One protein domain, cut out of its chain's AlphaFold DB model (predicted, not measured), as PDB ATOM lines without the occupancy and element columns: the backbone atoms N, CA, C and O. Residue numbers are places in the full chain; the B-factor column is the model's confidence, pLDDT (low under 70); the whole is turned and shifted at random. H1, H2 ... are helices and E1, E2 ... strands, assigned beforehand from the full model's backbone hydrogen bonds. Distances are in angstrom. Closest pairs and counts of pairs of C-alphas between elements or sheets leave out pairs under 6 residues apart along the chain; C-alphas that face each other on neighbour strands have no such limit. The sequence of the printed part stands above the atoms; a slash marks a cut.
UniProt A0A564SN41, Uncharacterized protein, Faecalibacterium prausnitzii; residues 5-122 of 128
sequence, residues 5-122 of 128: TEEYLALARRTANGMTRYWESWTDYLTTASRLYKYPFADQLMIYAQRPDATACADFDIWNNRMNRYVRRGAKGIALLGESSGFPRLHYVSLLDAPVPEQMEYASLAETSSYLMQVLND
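Overview. This is residues 5 to 122 of the 128 residues of an uncharacterized protein of Faecalibacterium prausnitzii (UniProt A0A564SN41). What is the main picture? H3 sits in the middle, with H1, H2 and the hairpin of E1 and E2 around it; E1 is the strand that packs on H3. The long H5 reaches outward from the end of H2, and residues 117 to 122 stick out, while the short H4 sits near E2. What is it built of? The printed part has 118 residues, mostly helix, with five named helices and two named strands in the order H1 H2 H3 H4 E1 E2 H5, and the sheet is E1 - E2, antiparallel. How large is it? It is compact, with a radius of gyration of the C-alphas of 15.1 A and spans of 40 by 37 by 28 A.

Along the chain. Which elements come first? H1 is residues 5 to 19, 21.0 A long, from C-alpha 5 at (157.877, 155.077, 197.453). H2 is residues 23 to 35, 18.7 A, H3 residues 41 to 50, 14.4 A, and H4 residues 60 to 66, 9.9 A. What follows them? E1 is residues 78 to 84, 18.0 A, and E2 residues 87 to 95, 25.6 A. H5, residues 102 to 120, is 27.2 A long and ends at C-alpha 120 at (130.163, 134.080, 190.176).

Arrangement. Which helix is the hub? H2 touches H1 only at the corner, closest at the C-alphas of Met 19 and Ser 25, 4.7 A. H2 touches H3, closest at the C-alphas of Ala 33 and Gln 44, 5.6 A, only just about perpendicular at 72 degrees, and H5, closest at the C-alphas of Arg 35 and Ser 108, 6.5 A, about perpendicular at 75 degrees. What else is near H3? H1 touches it about perpendicular at 87 degrees, closest at the C-alphas of Thr 15 and Ala 49, 6.0 A. The closest C-alphas of H3 and E1, Asp 43 and Leu 80, are 5.6 A apart. How do the strands pair? E1 and E2 are a hairpin at 147 degrees, with N 78 and O 93 at 2.8 A and N 84 and O 87 at 3.1 A, within hydrogen-bond range. What of the helix backbones and H4? In H1, H3 and H4 every O i to N i+4 pair is within hydrogen-bond range, in H2 8 of 9 and in H5 14 of 15. H4 is apart from H3, and the closest C-alphas of H4 and E2, Phe 60 and Ser 94, are 6.1 A apart.

Size, cuts and confidence. How far does it reach? The two C-alphas farthest apart, Arg 73 and Asp 122, are 44.3 A apart. Is there a cut or a long link? The printed part has no cut, and the link from H4 to E1, 11 residues, is long. Where is confidence low? The mean pLDDT of the printed part is 81.1; residues 96 to 113, 115 to 116 and 119 to 122 are under 70.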
ATOM      1  N   THR A   5     159.317 155.156 197.741       89.62
ATOM      2  CA  THR A   5     157.877 155.077 197.453       89.62
ATOM      3  C   THR A   5     157.559 155.483 196.013       89.62
ATOM      4  O   THR A   5     156.810 154.782 195.342       89.62
ATOM      5  N   GLU A   6     158.152 156.566 195.504       90.38
ATOM      6  CA  GLU A   6     157.981 156.994 194.106       90.38
ATOM      7  C   GLU A   6     158.511 155.953 193.114       90.38
ATOM      8  O   GLU A   6     157.883 155.709 192.084       90.38
ATOM      9  N   GLU A   7     159.629 155.296 193.431       93.25
ATOM     10  CA  GLU A   7     160.174 154.209 192.611       93.25
ATOM     11  C   GLU A   7     159.193 153.032 192.508       93.25
ATOM     12  O   GLU A   7     158.914 152.553 191.405       93.25
ATOM     13  N   TYR A   8     158.612 152.596 193.632       93.88
ATOM     14  CA  TYR A   8     157.629 151.507 193.637       93.88
ATOM     15  C   TYR A   8     156.285 151.911 193.020       93.88
ATOM     16  O   TYR A   8     155.662 151.092 192.350       93.88
ATOM     17  N   LEU A   9     155.863 153.170 193.146       92.94
ATOM     18  CA  LEU A   9     154.700 153.687 192.417       92.94
ATOM     19  C   LEU A   9     154.934 153.659 190.900       92.94
ATOM     20  O   LEU A   9     154.058 153.255 190.132       92.94
ATOM     21  N   ALA A  10     156.132 154.037 190.448       94.38
ATOM     22  CA  ALA A  10     156.504 153.948 189.041       94.38
ATOM     23  C   ALA A  10     156.567 152.490 188.549       94.38
ATOM     24  O   ALA A  10     156.186 152.217 187.407       94.38
ATOM     25  N   LEU A  11     157.017 151.556 189.397       95.81
ATOM     26  CA  LEU A  11     156.984 150.117 189.123       95.81
ATOM     27  C   LEU A  11     155.546 149.610 188.971       95.81
ATOM     28  O   LEU A  11     155.244 148.955 187.973       95.81
ATOM     29  N   ALA A  12     154.658 149.953 189.907       94.62
ATOM     30  CA  ALA A  12     153.246 149.579 189.861       94.62
ATOM     31  C   ALA A  12     152.605 150.038 188.547       94.62
ATOM     32  O   ALA A  12     152.003 149.247 187.823       94.62
ATOM     33  N   ARG A  13     152.826 151.305 188.178       94.75
ATOM     34  CA  ARG A  13     152.277 151.890 186.950       94.75
ATOM     35  C   ARG A  13     152.802 151.210 185.687       94.75
ATOM     36  O   ARG A  13     152.026 150.936 184.776       94.75
ATOM     37  N   ARG A  14     154.107 150.924 185.612       96.12
ATOM     38  CA  ARG A  14     154.683 150.181 184.478       96.12
ATOM     39  C   ARG A  14     154.120 148.769 184.379       96.12
ATOM     40  O   ARG A  14     153.798 148.340 183.278       96.12
ATOM     41  N   THR A  15     153.978 148.084 185.509       96.62
ATOM     42  CA  THR A  15     153.464 146.711 185.557       96.62
ATOM     43  C   THR A  15     152.003 146.660 185.130       96.62
ATOM     44  O   THR A  15     151.660 145.863 184.265       96.62
ATOM     45  N   ALA A  16     151.167 147.571 185.640       95.12
ATOM     46  CA  ALA A  16     149.759 147.663 185.260       95.12
ATOM     47  C   ALA A  16     149.574 147.917 183.756       95.12
ATOM     48  O   ALA A  16     148.745 147.279 183.116       95.12
ATOM     49  N   ASN A  17     150.384 148.804 183.173       95.12
ATOM     50  CA  ASN A  17     150.359 149.053 181.730       95.12
ATOM     51  C   ASN A  17     150.897 147.866 180.914       95.12
ATOM     52  O   ASN A  17     150.481 147.658 179.780       95.12
ATOM     53  N   GLY A  18     151.863 147.123 181.458       94.69
ATOM     54  CA  GLY A  18     152.455 145.962 180.799       94.69
ATOM     55  C   GLY A  18     151.505 144.770 180.766       94.69
ATOM     56  O   GLY A  18     151.313 144.175 179.709       94.69
ATOM     57  N   MET A  19     150.872 144.456 181.900       93.56
ATOM     58  CA  MET A  19     150.002 143.283 182.027       93.56
ATOM     59  C   MET A  19     148.734 143.382 181.177       93.56
ATOM     60  O   MET A  19     148.221 142.363 180.745       93.56
ATOM     61  N   THR A  20     148.237 144.588 180.900       91.38
ATOM     62  CA  THR A  20     147.024 144.791 180.089       91.38
ATOM     63  C   THR A  20     147.301 144.880 178.588       91.38
ATOM     64  O   THR A  20     146.367 144.976 177.795       91.38
ATOM     65  N   ARG A  21     148.573 144.864 178.169       92.56
ATOM     66  CA  ARG A  21     148.963 145.088 176.769       92.56
ATOM     67  C   ARG A  21     148.774 143.860 175.881       92.56
ATOM     68  O   ARG A  21     148.478 144.016 174.698       92.56
ATOM     69  N   TYR A  22     148.978 142.673 176.441       93.06
ATOM     70  CA  TYR A  22     148.901 141.392 175.745       93.06
ATOM     71  C   TYR A  22     148.167 140.386 176.621       93.06
ATOM     72  O   TYR A  22     148.253 140.454 177.849       93.06
ATOM     73  N   TRP A  23     147.452 139.451 175.998       93.50
ATOM     74  CA  TRP A  23     146.671 138.469 176.742       93.50
ATOM     75  C   TRP A  23     147.576 137.531 177.551       93.50
ATOM     76  O   TRP A  23     147.215 137.183 178.665       93.50
ATOM     77  N   GLU A  24     148.771 137.202 177.056       95.75
ATOM     78  CA  GLU A  24     149.754 136.374 177.761       95.75
ATOM     79  C   GLU A  24     150.175 137.038 179.074       95.75
ATOM     80  O   GLU A  24     150.114 136.431 180.138       95.75
ATOM     81  N   SER A  25     150.516 138.330 179.015       93.62
ATOM     82  CA  SER A  25     150.911 139.105 180.196       93.62
ATOM     83  C   SER A  25     149.768 139.262 181.197       93.62
ATOM     84  O   SER A  25     150.004 139.342 182.404       93.62
ATOM     85  N   TRP A  26     148.531 139.301 180.702       94.50
ATOM     86  CA  TRP A  26     147.341 139.295 181.540       94.50
ATOM     87  C   TRP A  26     147.140 137.932 182.211       94.50
ATOM     88  O   TRP A  26     146.896 137.867 183.413       94.50
ATOM     89  N   THR A  27     147.299 136.833 181.472       95.12
ATOM     90  CA  THR A  27     147.198 135.466 181.999       95.12
ATOM     91  C   THR A  27     148.291 135.160 183.027       95.12
ATOM     92  O   THR A  27     147.998 134.548 184.057       95.12
ATOM     93  N   ASP A  28     149.518 135.637 182.820       93.62
ATOM     94  CA  ASP A  28     150.617 135.506 183.785       93.62
ATOM     95  C   ASP A  28     150.302 136.234 185.101       93.62
ATOM     96  O   ASP A  28     150.480 135.686 186.198       93.62
ATOM     97  N   TYR A  29     149.759 137.450 185.001       94.94
ATOM     98  CA  TYR A  29     149.275 138.187 186.165       94.94
ATOM     99  C   TYR A  29     148.154 137.426 186.883       94.94
ATOM    100  O   TYR A  29     148.235 137.230 188.096       94.94
ATOM    101  N   LEU A  30     147.144 136.942 186.153       93.19
ATOM    102  CA  LEU A  30     146.025 136.196 186.736       93.19
ATOM    103  C   LEU A  30     146.475 134.905 187.429       93.19
ATOM    104  O   LEU A  30     145.944 134.570 188.484       93.19
ATOM    105  N   THR A  31     147.487 134.221 186.892       91.31
ATOM    106  CA  THR A  31     148.088 133.028 187.514       91.31
ATOM    107  C   THR A  31     148.728 133.357 188.865       91.31
ATOM    108  O   THR A  31     148.653 132.578 189.817       91.31
ATOM    109  N   THR A  32     149.351 134.529 188.975       90.81
ATOM    110  CA  THR A  32     149.920 135.012 190.240       90.81
ATOM    111  C   THR A  32     148.814 135.453 191.202       90.81
ATOM    112  O   THR A  32     148.809 135.075 192.375       90.81
ATOM    113  N   ALA A  33     147.839 136.214 190.702       90.88
ATOM    114  CA  ALA A  33     146.719 136.731 191.478       90.88
ATOM    115  C   ALA A  33     145.834 135.610 192.047       90.88
ATOM    116  O   ALA A  33     145.391 135.714 193.189       90.88
ATOM    117  N   SER A  34     145.640 134.504 191.319       88.38
ATOM    118  CA  SER A  34     144.847 133.364 191.798       88.38
ATOM    119  C   SER A  34     145.461 132.713 193.039       88.38
ATOM    120  O   SER A  34     144.742 132.363 193.969       88.38
ATOM    121  N   ARG A  35     146.794 132.612 193.117       84.31
ATOM    122  CA  ARG A  35     147.496 132.094 194.309       84.31
ATOM    123  C   ARG A  35     147.356 133.035 195.509       84.31
ATOM    124  O   ARG A  35     147.336 132.600 196.656       84.31
ATOM    125  N   LEU A  36     147.233 134.333 195.241       87.06
ATOM    126  CA  LEU A  36     147.255 135.415 196.227       87.06
ATOM    127  C   LEU A  36     145.879 136.076 196.386       87.06
ATOM    128  O   LEU A  36     145.782 137.258 196.707       87.06
ATOM    129  N   TYR A  37     144.801 135.317 196.191       84.19
ATOM    130  CA  TYR A  37     143.428 135.831 196.140       84.19
ATOM    131  C   TYR A  37     142.952 136.549 197.418       84.19
ATOM    132  O   TYR A  37     142.003 137.321 197.366       84.19
ATOM    133  N   LYS A  38     143.608 136.314 198.564       85.25
ATOM    134  CA  LYS A  38     143.320 137.005 199.836       85.25
ATOM    135  C   LYS A  38     143.918 138.415 199.911       85.25
ATOM    136  O   LYS A  38     143.557 139.170 200.809       85.25
ATOM    137  N   TYR A  39     144.844 138.751 199.013       87.81
ATOM    138  CA  TYR A  39     145.435 140.083 198.922       87.81
ATOM    139  C   TYR A  39     144.573 141.006 198.053       87.81
ATOM    140  O   TYR A  39     144.004 140.551 197.061       87.81
ATOM    141  N   PRO A  40     144.500 142.310 198.370       90.75
ATOM    142  CA  PRO A  40     143.864 143.281 197.492       90.75
ATOM    143  C   PRO A  40     144.644 143.427 196.178       90.75
ATOM    144  O   PRO A  40     145.844 143.155 196.108       90.75
ATOM    145  N   PHE A  41     143.971 143.926 195.139       91.31
ATOM    146  CA  PHE A  41     144.535 144.071 193.792       91.31
ATOM    147  C   PHE A  41     145.897 144.786 193.764       91.31
ATOM    148  O   PHE A  41     146.818 144.327 193.091       91.31
ATOM    149  N   ALA A  42     146.042 145.892 194.505       91.81
ATOM    150  CA  ALA A  42     147.289 146.653 194.548       91.81
ATOM    151  C   ALA A  42     148.461 145.806 195.073       91.81
ATOM    152  O   ALA A  42     149.554 145.847 194.512       91.81
ATOM    153  N   ASP A  43     148.217 144.978 196.088       93.50
ATOM    154  CA  ASP A  43     149.236 144.098 196.652       93.50
ATOM    155  C   ASP A  43     149.545 142.931 195.715       93.50
ATOM    156  O   ASP A  43     150.713 142.627 195.484       93.50
ATOM    157  N   GLN A  44     148.523 142.326 195.101       93.88
ATOM    158  CA  GLN A  44     148.704 141.291 194.077       93.88
ATOM    159  C   GLN A  44     149.559 141.801 192.911       93.88
ATOM    160  O   GLN A  44     150.485 141.119 192.474       93.88
ATOM    161  N   LEU A  45     149.289 143.022 192.440       95.25
ATOM    162  CA  LEU A  45     150.061 143.683 191.390       95.25
ATOM    163  C   LEU A  45     151.518 143.891 191.814       95.25
ATOM    164  O   LEU A  45     152.429 143.628 191.029       95.25
ATOM    165  N   MET A  46     151.755 144.341 193.047       95.88
ATOM    166  CA  MET A  46     153.109 144.566 193.558       95.88
ATOM    167  C   MET A  46     153.887 143.272 193.772       95.88
ATOM    168  O   MET A  46     155.097 143.250 193.527       95.88
ATOM    169  N   ILE A  47     153.214 142.200 194.193       93.81
ATOM    170  CA  ILE A  47     153.810 140.869 194.295       93.81
ATOM    171  C   ILE A  47     154.182 140.364 192.903       93.81
ATOM    172  O   ILE A  47     155.344 140.027 192.689       93.81
ATOM    173  N   TYR A  48     153.264 140.423 191.938       94.94
ATOM    174  CA  TYR A  48     153.535 140.057 190.545       94.94
ATOM    175  C   TYR A  48     154.711 140.844 189.946       94.94
ATOM    176  O   TYR A  48     155.609 140.256 189.350       94.94
ATOM    177  N   ALA A  49     154.766 142.161 190.172       95.62
ATOM    178  CA  ALA A  49     155.823 143.031 189.657       95.62
ATOM    179  C   ALA A  49     157.233 142.673 190.161       95.62
ATOM    180  O   ALA A  49     158.226 142.971 189.497       95.62
ATOM    181  N   GLN A  50     157.336 142.110 191.367       94.25
ATOM    182  CA  GLN A  50     158.613 141.854 192.036       94.25
ATOM    183  C   GLN A  50     159.006 140.380 192.036       94.25
ATOM    184  O   GLN A  50     160.200 140.076 192.021       94.25
ATOM    185  N   ARG A  51     158.023 139.480 192.121       91.19
ATOM    186  CA  ARG A  51     158.223 138.039 192.250       91.19
ATOM    187  C   ARG A  51     156.984 137.277 191.729       91.19
ATOM    188  O   ARG A  51     156.155 136.849 192.529       91.19
ATOM    189  N   PRO A  52     156.825 137.129 190.399       90.50
ATOM    190  CA  PRO A  52     155.653 136.484 189.785       90.50
ATOM    191  C   PRO A  52     155.551 134.976 190.085       90.50
ATOM    192  O   PRO A  52     154.488 134.374 189.984       90.50
ATOM    193  N   ASP A  53     156.646 134.349 190.508       85.25
ATOM    194  CA  ASP A  53     156.704 132.971 191.004       85.25
ATOM    195  C   ASP A  53     156.256 132.833 192.473       85.25
ATOM    196  O   ASP A  53     156.283 131.732 193.022       85.25
ATOM    197  N   ALA A  54     155.831 133.921 193.127       84.44
ATOM    198  CA  ALA A  54     155.317 133.895 194.490       84.44
ATOM    199  C   ALA A  54     154.113 132.948 194.630       84.44
ATOM    200  O   ALA A  54     153.078 133.111 193.983       84.44
ATOM    201  N   THR A  55     154.239 131.976 195.531       80.44
ATOM    202  CA  THR A  55     153.181 131.004 195.849       80.44
ATOM    203  C   THR A  55     152.533 131.257 197.206       80.44
ATOM    204  O   THR A  55     151.353 130.974 197.377       80.44
ATOM    205  N   ALA A  56     153.270 131.826 198.164       78.75
ATOM    206  CA  ALA A  56     152.726 132.223 199.458       78.75
ATOM    207  C   ALA A  56     153.491 133.416 200.046       78.75
ATOM    208  O   ALA A  56     154.689 133.322 200.323       78.75
ATOM    209  N   CYS A  57     152.771 134.511 200.285       85.25
ATOM    210  CA  CYS A  57     153.264 135.713 200.952       85.25
ATOM    211  C   CYS A  57     152.625 135.836 202.337       85.25
ATOM    212  O   CYS A  57     151.450 135.515 202.509       85.25
ATOM    213  N   ALA A  58     153.394 136.306 203.314       85.62
ATOM    214  CA  ALA A  58     152.876 136.688 204.624       85.62
ATOM    215  C   ALA A  58     153.866 137.607 205.352       85.62
ATOM    216  O   ALA A  58     155.055 137.657 205.019       85.62
ATOM    217  N   ASP A  59     153.383 138.310 206.372       83.88
ATOM    218  CA  ASP A  59     154.250 139.039 207.294       83.88
ATOM    219  C   ASP A  59     155.173 138.082 208.052       83.88
ATOM    220  O   ASP A  59     154.850 136.913 208.288       83.88
ATOM    221  N   PHE A  60     156.331 138.592 208.473       79.44
ATOM    222  CA  PHE A  60     157.331 137.808 209.199       79.44
ATOM    223  C   PHE A  60     156.747 137.119 210.445       79.44
ATOM    224  O   PHE A  60     156.994 135.934 210.675       79.44
ATOM    225  N   ASP A  61     155.914 137.834 211.205       78.75
ATOM    226  CA  ASP A  61     155.285 137.310 212.421       78.75
ATOM    227  C   ASP A  61     154.283 136.190 212.134       78.75
ATOM    228  O   ASP A  61     154.153 135.263 212.934       78.75
ATOM    229  N   ILE A  62     153.598 136.226 210.987       84.12
ATOM    230  CA  ILE A  62     152.673 135.159 210.587       84.12
ATOM    231  C   ILE A  62     153.457 133.875 210.320       84.12
ATOM    232  O   ILE A  62     153.070 132.808 210.804       84.12
ATOM    233  N   TRP A  63     154.577 133.971 209.600       82.25
ATOM    234  CA  TRP A  63     155.433 132.817 209.348       82.25
ATOM    235  C   TRP A  63     155.945 132.207 210.651       82.25
ATOM    236  O   TRP A  63     155.741 131.015 210.895       82.25
ATOM    237  N   ASN A  64     156.537 133.037 211.508       77.50
ATOM    238  CA  ASN A  64     157.230 132.570 212.701       77.50
ATOM    239  C   ASN A  64     156.257 132.080 213.786       77.50
ATOM    240  O   ASN A  64     156.407 130.977 214.308       77.50
ATOM    241  N   ASN A  65     155.222 132.868 214.091       81.06
ATOM    242  CA  ASN A  65     154.377 132.642 215.267       81.06
ATOM    243  C   ASN A  65     153.144 131.785 214.968       81.06
ATOM    244  O   ASN A  65     152.661 131.082 215.852       81.06
ATOM    245  N   ARG A  66     152.608 131.843 213.740       79.31
ATOM    246  CA  ARG A  66     151.374 131.125 213.375       79.31
ATOM    247  C   ARG A  66     151.638 129.861 212.573       79.31
ATOM    248  O   ARG A  66     150.934 128.874 212.755       79.31
ATOM    249  N   MET A  67     152.622 129.891 211.678       76.69
ATOM    250  CA  MET A  67     152.922 128.766 210.787       76.69
ATOM    251  C   MET A  67     154.132 127.939 211.233       76.69
ATOM    252  O   MET A  67     154.437 126.940 210.585       76.69
ATOM    253  N   ASN A  68     154.807 128.339 212.322       77.25
ATOM    254  CA  ASN A  68     156.031 127.711 212.829       77.25
ATOM    255  C   ASN A  68     157.081 127.507 211.715       77.25
ATOM    256  O   ASN A  68     157.721 126.460 211.594       77.25
ATOM    257  N   ARG A  69     157.185 128.506 210.832       76.06
ATOM    258  CA  ARG A  69     158.046 128.528 209.651       76.06
ATOM    259  C   ARG A  69     158.986 129.724 209.739       76.06
ATOM    260  O   ARG A  69     158.568 130.840 210.020       76.06
ATOM    261  N   TYR A  70     160.262 129.495 209.453       72.38
ATOM    262  CA  TYR A  70     161.294 130.522 209.590       72.38
ATOM    263  C   TYR A  70     161.654 131.134 208.238       72.38
ATOM    264  O   TYR A  70     162.072 130.431 207.315       72.38
ATOM    265  N   VAL A  71     161.543 132.461 208.136       72.06
ATOM    266  CA  VAL A  71     162.083 133.222 207.003       72.06
ATOM    267  C   VAL A  71     163.605 133.274 207.140       72.06
ATOM    268  O   VAL A  71     164.137 133.611 208.200       72.06
ATOM    269  N   ARG A  72     164.332 132.925 206.072       73.56
ATOM    270  CA  ARG A  72     165.800 132.907 206.090       73.56
ATOM    271  C   ARG A  72     166.358 134.314 206.295       73.56
ATOM    272  O   ARG A  72     165.884 135.288 205.713       73.56
ATOM    273  N   ARG A  73     167.433 134.416 207.081       70.75
ATOM    274  CA  ARG A  73     168.161 135.677 207.243       70.75
ATOM    275  C   ARG A  73     168.684 136.141 205.880       70.75
ATOM    276  O   ARG A  73     169.390 135.395 205.211       70.75
ATOM    277  N   GLY A  74     168.347 137.371 205.497       70.88
ATOM    278  CA  GLY A  74     168.722 137.946 204.200       70.88
ATOM    279  C   GLY A  74     167.710 137.708 203.075       70.88
ATOM    280  O   GLY A  74     167.960 138.159 201.960       70.88
ATOM    281  N   ALA A  75     166.572 137.056 203.347       72.38
ATOM    282  CA  ALA A  75     165.479 136.972 202.384       72.38
ATOM    283  C   ALA A  75     165.010 138.382 201.988       72.38
ATOM    284  O   ALA A  75     164.784 139.251 202.837       72.38
ATOM    285  N   LYS A  76     164.882 138.619 200.681       76.69
ATOM    286  CA  LYS A  76     164.418 139.902 200.153       76.69
ATOM    287  C   LYS A  76     162.893 139.951 200.246       76.69
ATOM    288  O   LYS A  76     162.213 139.198 199.553       76.69
ATOM    289  N   GLY A  77     162.377 140.836 201.097       84.00
ATOM    290  CA  GLY A  77     160.943 141.101 201.190       84.00
ATOM    291  C   GLY A  77     160.392 141.747 199.915       84.00
ATOM    292  O   GLY A  77     161.112 142.447 199.198       84.00
ATOM    293  N   ILE A  78     159.109 141.521 199.662       90.50
ATOM    294  CA  ILE A  78     158.341 142.152 198.589       90.50
ATOM    295  C   ILE A  78     157.725 143.427 199.150       90.50
ATOM    296  O   ILE A  78     157.044 143.381 200.174       90.50
ATOM    297  N   ALA A  79     157.967 144.560 198.499       93.06
ATOM    298  CA  ALA A  79     157.413 145.838 198.921       93.06
ATOM    299  C   ALA A  79     155.963 145.982 198.448       93.06
ATOM    300  O   ALA A  79     155.689 145.908 197.253       93.06
ATOM    301  N   LEU A  80     155.048 146.233 199.370       93.56
ATOM    302  CA  LEU A  80     153.642 146.497 199.099       93.56
ATOM    303  C   LEU A  80     153.336 147.979 199.311       93.56
ATOM    304  O   LEU A  80     153.950 148.644 200.153       93.56
ATOM    305  N   LEU A  81     152.394 148.497 198.526       90.38
ATOM    306  CA  LEU A  81     151.944 149.883 198.594       90.38
ATOM    307  C   LEU A  81     150.700 149.937 199.479       90.38
ATOM    308  O   LEU A  81     149.610 149.584 199.048       90.38
ATOM    309  N   GLY A  82     150.875 150.374 200.723       85.31
ATOM    310  CA  GLY A  82     149.769 150.627 201.640       85.31
ATOM    311  C   GLY A  82     149.419 152.108 201.705       85.31
ATOM    312  O   GLY A  82     150.234 152.977 201.384       85.31
ATOM    313  N   GLU A  83     148.228 152.403 202.206       75.81
ATOM    314  CA  GLU A  83     147.833 153.757 202.578       75.81
ATOM    315  C   GLU A  83     147.795 153.876 204.097       75.81
ATOM    316  O   GLU A  83     147.184 153.074 204.799       75.81
ATOM    317  N   SER A  84     148.472 154.889 204.627       73.94
ATOM    318  CA  SER A  84     148.432 155.204 206.050       73.94
ATOM    319  C   SER A  84     148.221 156.701 206.199       73.94
ATOM    320  O   SER A  84     149.076 157.500 205.813       73.94
ATOM    321  N   SER A  85     147.058 157.073 206.741       75.50
ATOM    322  CA  SER A  85     146.664 158.470 206.965       75.50
ATOM    323  C   SER A  85     146.675 159.329 205.689       75.50
ATOM    324  O   SER A  85     147.065 160.491 205.737       75.50
ATOM    325  N   GLY A  86     146.283 158.754 204.546       76.00
ATOM    326  CA  GLY A  86     146.230 159.455 203.255       76.00
ATOM    327  C   GLY A  86     147.576 159.606 202.540       76.00
ATOM    328  O   GLY A  86     147.635 160.237 201.489       76.00
ATOM    329  N   PHE A  87     148.654 159.022 203.076       75.12
ATOM    330  CA  PHE A  87     149.965 159.009 202.432       75.12
ATOM    331  C   PHE A  87     150.368 157.581 202.038       75.12
ATOM    332  O   PHE A  87     150.218 156.659 202.851       75.12
ATOM    333  N   PRO A  88     150.923 157.384 200.828       79.25
ATOM    334  CA  PRO A  88     151.422 156.085 200.407       79.25
ATOM    335  C   PRO A  88     152.639 155.697 201.252       79.25
ATOM    336  O   PRO A  88     153.619 156.442 201.359       79.25
ATOM    337  N   ARG A  89     152.590 154.508 201.852       84.75
ATOM    338  CA  ARG A  89     153.689 153.920 202.624       84.75
ATOM    339  C   ARG A  89     154.038 152.541 202.096       84.75
ATOM    340  O   ARG A  89     153.179 151.785 201.653       84.75
ATOM    341  N   LEU A  90     155.318 152.204 202.201       88.94
ATOM    342  CA  LEU A  90     155.795 150.862 201.903       88.94
ATOM    343  C   LEU A  90     155.739 150.000 203.159       88.94
ATOM    344  O   LEU A  90     156.291 150.374 204.195       88.94
ATOM    345  N   HIS A  91     155.129 148.832 203.030       89.19
ATOM    346  CA  HIS A  91     155.274 147.726 203.971       89.19
ATOM    347  C   HIS A  91     155.838 146.514 203.226       89.19
ATOM    348  O   HIS A  91     155.930 146.534 202.000       89.19
ATOM    349  N   TYR A  92     156.310 145.497 203.946       88.62
ATOM    350  CA  TYR A  92     157.032 144.387 203.329       88.62
ATOM    351  C   TYR A  92     156.475 143.051 203.788       88.62
ATOM    352  O   TYR A  92     156.447 142.777 204.985       88.62
ATOM    353  N   VAL A  93     156.137 142.201 202.821       88.44
ATOM    354  CA  VAL A  93     155.800 140.797 203.064       88.44
ATOM    355  C   VAL A  93     156.983 139.911 202.708       88.44
ATOM    356  O   VAL A  93     157.796 140.229 201.836       88.44
ATOM    357  N   SER A  94     157.099 138.790 203.407       83.69
ATOM    358  CA  SER A  94     158.124 137.787 203.149       83.69
ATOM    359  C   SER A  94     157.520 136.610 202.406       83.69
ATOM    360  O   SER A  94     156.417 136.152 202.716       83.69
ATOM    361  N   LEU A  95     158.282 136.095 201.449       77.75
ATOM    362  CA  LEU A  95     158.026 134.777 200.904       77.75
ATOM    363  C   LEU A  95     158.617 133.730 201.823       77.75
ATOM    364  O   LEU A  95     159.673 133.921 202.437       77.75
ATOM    365  N   LEU A  96     157.958 132.587 201.849       67.94
ATOM    366  CA  LEU A  96     158.606 131.398 202.334       67.94
ATOM    367  C   LEU A  96     159.578 130.901 201.254       67.94
ATOM    368  O   LEU A  96     159.160 130.339 200.253       67.94
ATOM    369  N   ASP A  97     160.885 131.064 201.464       57.50
ATOM    370  CA  ASP A  97     161.916 130.490 200.575       57.50
ATOM    371  C   ASP A  97     162.049 128.950 200.719       57.50
ATOM    372  O   ASP A  97     163.005 128.348 200.228       57.50
ATOM    373  N   ALA A  98     161.119 128.296 201.420       52.28
ATOM    374  CA  ALA A  98     160.992 126.844 201.441       52.28
ATOM    375  C   ALA A  98     159.948 126.425 200.397       52.28
ATOM    376  O   ALA A  98     158.920 127.099 200.293       52.28
ATOM    377  N   PRO A  99     160.171 125.325 199.653       51.69
ATOM    378  CA  PRO A  99     159.193 124.841 198.689       51.69
ATOM    379  C   PRO A  99     157.828 124.696 199.367       51.69
ATOM    380  O   PRO A  99     157.713 124.124 200.461       51.69
ATOM    381  N   VAL A 100     156.801 125.275 198.745       52.66
ATOM    382  CA  VAL A 100     155.422 125.070 199.185       52.66
ATOM    383  C   VAL A 100     155.135 123.576 199.026       52.66
ATOM    384  O   VAL A 100     155.413 123.030 197.960       52.66
ATOM    385  N   PRO A 101     154.669 122.876 200.079       53.41
ATOM    386  CA  PRO A 101     154.295 121.477 199.948       53.41
ATOM    387  C   PRO A 101     153.252 121.360 198.846       53.41
ATOM    388  O   PRO A 101     152.276 122.107 198.860       53.41
ATOM    389  N   GLU A 102     153.451 120.427 197.923       55.34
ATOM    390  CA  GLU A 102     152.587 120.221 196.759       55.34
ATOM    391  C   GLU A 102     151.093 120.126 197.149       55.34
ATOM    392  O   GLU A 102     150.226 120.670 196.470       55.34
ATOM    393  N   GLN A 103     150.776 119.566 198.325       54.06
ATOM    394  CA  GLN A 103     149.401 119.504 198.839       54.06
ATOM    395  C   GLN A 103     148.739 120.882 199.049       54.06
ATOM    396  O   GLN A 103     147.517 121.000 198.974       54.06
ATOM    397  N   MET A 104     149.522 121.923 199.329       49.28
ATOM    398  CA  MET A 104     149.031 123.273 199.609       49.28
ATOM    399  C   MET A 104     148.798 124.088 198.329       49.28
ATOM    400  O   MET A 104     147.931 124.959 198.331       49.28
ATOM    401  N   GLU A 105     149.498 123.777 197.231       57.69
ATOM    402  CA  GLU A 105     149.209 124.364 195.911       57.69
ATOM    403  C   GLU A 105     147.802 123.977 195.439       57.69
ATOM    404  O   GLU A 105     147.007 124.845 195.077       57.69
ATOM    405  N   TYR A 106     147.449 122.691 195.536       57.38
ATOM    406  CA  TYR A 106     146.115 122.208 195.163       57.38
ATOM    407  C   TYR A 106     145.018 122.695 196.121       57.38
ATOM    408  O   TYR A 106     143.912 123.000 195.676       57.38
ATOM    409  N   ALA A 107     145.316 122.814 197.420       58.28
ATOM    410  CA  ALA A 107     144.369 123.344 198.404       58.28
ATOM    411  C   ALA A 107     144.051 124.825 198.151       58.28
ATOM    412  O   ALA A 107     142.884 125.205 198.141       58.28
ATOM    413  N   SER A 108     145.072 125.644 197.866       57.78
ATOM    414  CA  SER A 108     144.889 127.042 197.465       57.78
ATOM    415  C   SER A 108     144.013 127.137 196.222       57.78
ATOM    416  O   SER A 108     143.019 127.847 196.255       57.78
ATOM    417  N   LEU A 109     144.326 126.399 195.156       59.97
ATOM    418  CA  LEU A 109     143.559 126.451 193.909       59.97
ATOM    419  C   LEU A 109     142.101 126.011 194.092       59.97
ATOM    420  O   LEU A 109     141.207 126.592 193.474       59.97
ATOM    421  N   ALA A 110     141.847 125.020 194.948       62.22
ATOM    422  CA  ALA A 110     140.501 124.564 195.277       62.22
ATOM    423  C   ALA A 110     139.727 125.592 196.120       62.22
ATOM    424  O   ALA A 110     138.550 125.839 195.851       62.22
ATOM    425  N   GLU A 111     140.381 126.230 197.096       66.69
ATOM    426  CA  GLU A 111     139.806 127.326 197.884       66.69
ATOM    427  C   GLU A 111     139.509 128.546 197.003       66.69
ATOM    428  O   GLU A 111     138.414 129.099 197.071       66.69
ATOM    429  N   THR A 112     140.442 128.938 196.129       58.53
ATOM    430  CA  THR A 112     140.265 130.043 195.181       58.53
ATOM    431  C   THR A 112     139.164 129.739 194.175       58.53
ATOM    432  O   THR A 112     138.329 130.600 193.922       58.53
ATOM    433  N   SER A 113     139.112 128.518 193.635       61.84
ATOM    434  CA  SER A 113     138.033 128.100 192.733       61.84
ATOM    435  C   SER A 113     136.690 128.096 193.452       61.84
ATOM    436  O   SER A 113     135.715 128.594 192.909       61.84
ATOM    437  N   SER A 114     136.626 127.614 194.695       70.44
ATOM    438  CA  SER A 114     135.393 127.640 195.491       70.44
ATOM    439  C   SER A 114     134.924 129.068 195.763       70.44
ATOM    440  O   SER A 114     133.744 129.362 195.609       70.44
ATOM    441  N   TYR A 115     135.846 129.968 196.108       64.56
ATOM    442  CA  TYR A 115     135.551 131.381 196.328       64.56
ATOM    443  C   TYR A 115     135.101 132.084 195.039       64.56
ATOM    444  O   TYR A 115     134.089 132.776 195.039       64.56
ATOM    445  N   LEU A 116     135.785 131.853 193.915       62.00
ATOM    446  CA  LEU A 116     135.373 132.376 192.610       62.00
ATOM    447  C   LEU A 116     133.997 131.851 192.199       62.00
ATOM    448  O   LEU A 116     133.177 132.620 191.717       62.00
ATOM    449  N   MET A 117     133.716 130.568 192.426       72.38
ATOM    450  CA  MET A 117     132.407 129.984 192.126       72.38
ATOM    451  C   MET A 117     131.307 130.506 193.056       72.38
ATOM    452  O   MET A 117     130.158 130.565 192.633       72.38
ATOM    453  N   GLN A 118     131.630 130.906 194.290       71.75
ATOM    454  CA  GLN A 118     130.696 131.623 195.163       71.75
ATOM    455  C   GLN A 118     130.396 133.020 194.619       71.75
ATOM    456  O   GLN A 118     129.231 133.356 194.461       71.75
ATOM    457  N   VAL A 119     131.429 133.788 194.264       67.12
ATOM    458  CA  VAL A 119     131.271 135.144 193.714       67.12
ATOM    459  C   VAL A 119     130.502 135.123 192.390       67.12
ATOM    460  O   VAL A 119     129.587 135.913 192.203       67.12
ATOM    461  N   LEU A 120     130.821 134.194 191.484       68.75
ATOM    462  CA  LEU A 120     130.163 134.080 190.176       68.75
ATOM    463  C   LEU A 120     128.711 133.588 190.257       68.75
ATOM    464  O   LEU A 120     127.926 133.882 189.361       68.75
ATOM    465  N   ASN A 121     128.354 132.837 191.301       67.88
ATOM    466  CA  ASN A 121     126.976 132.397 191.532       67.88
ATOM    467  C   ASN A 121     126.155 133.400 192.350       67.88
ATOM    468  O   ASN A 121     124.978 133.132 192.593       67.88
ATOM    469  N   ASP A 122     126.740 134.523 192.774       67.69
ATOM    470  CA  ASP A 122     126.028 135.562 193.508       67.69
ATOM    471  C   ASP A 122     125.319 136.498 192.506       67.69
ATOM    472  O   ASP A 122     125.992 137.259 191.796       67.69
TER     473      ASP A 122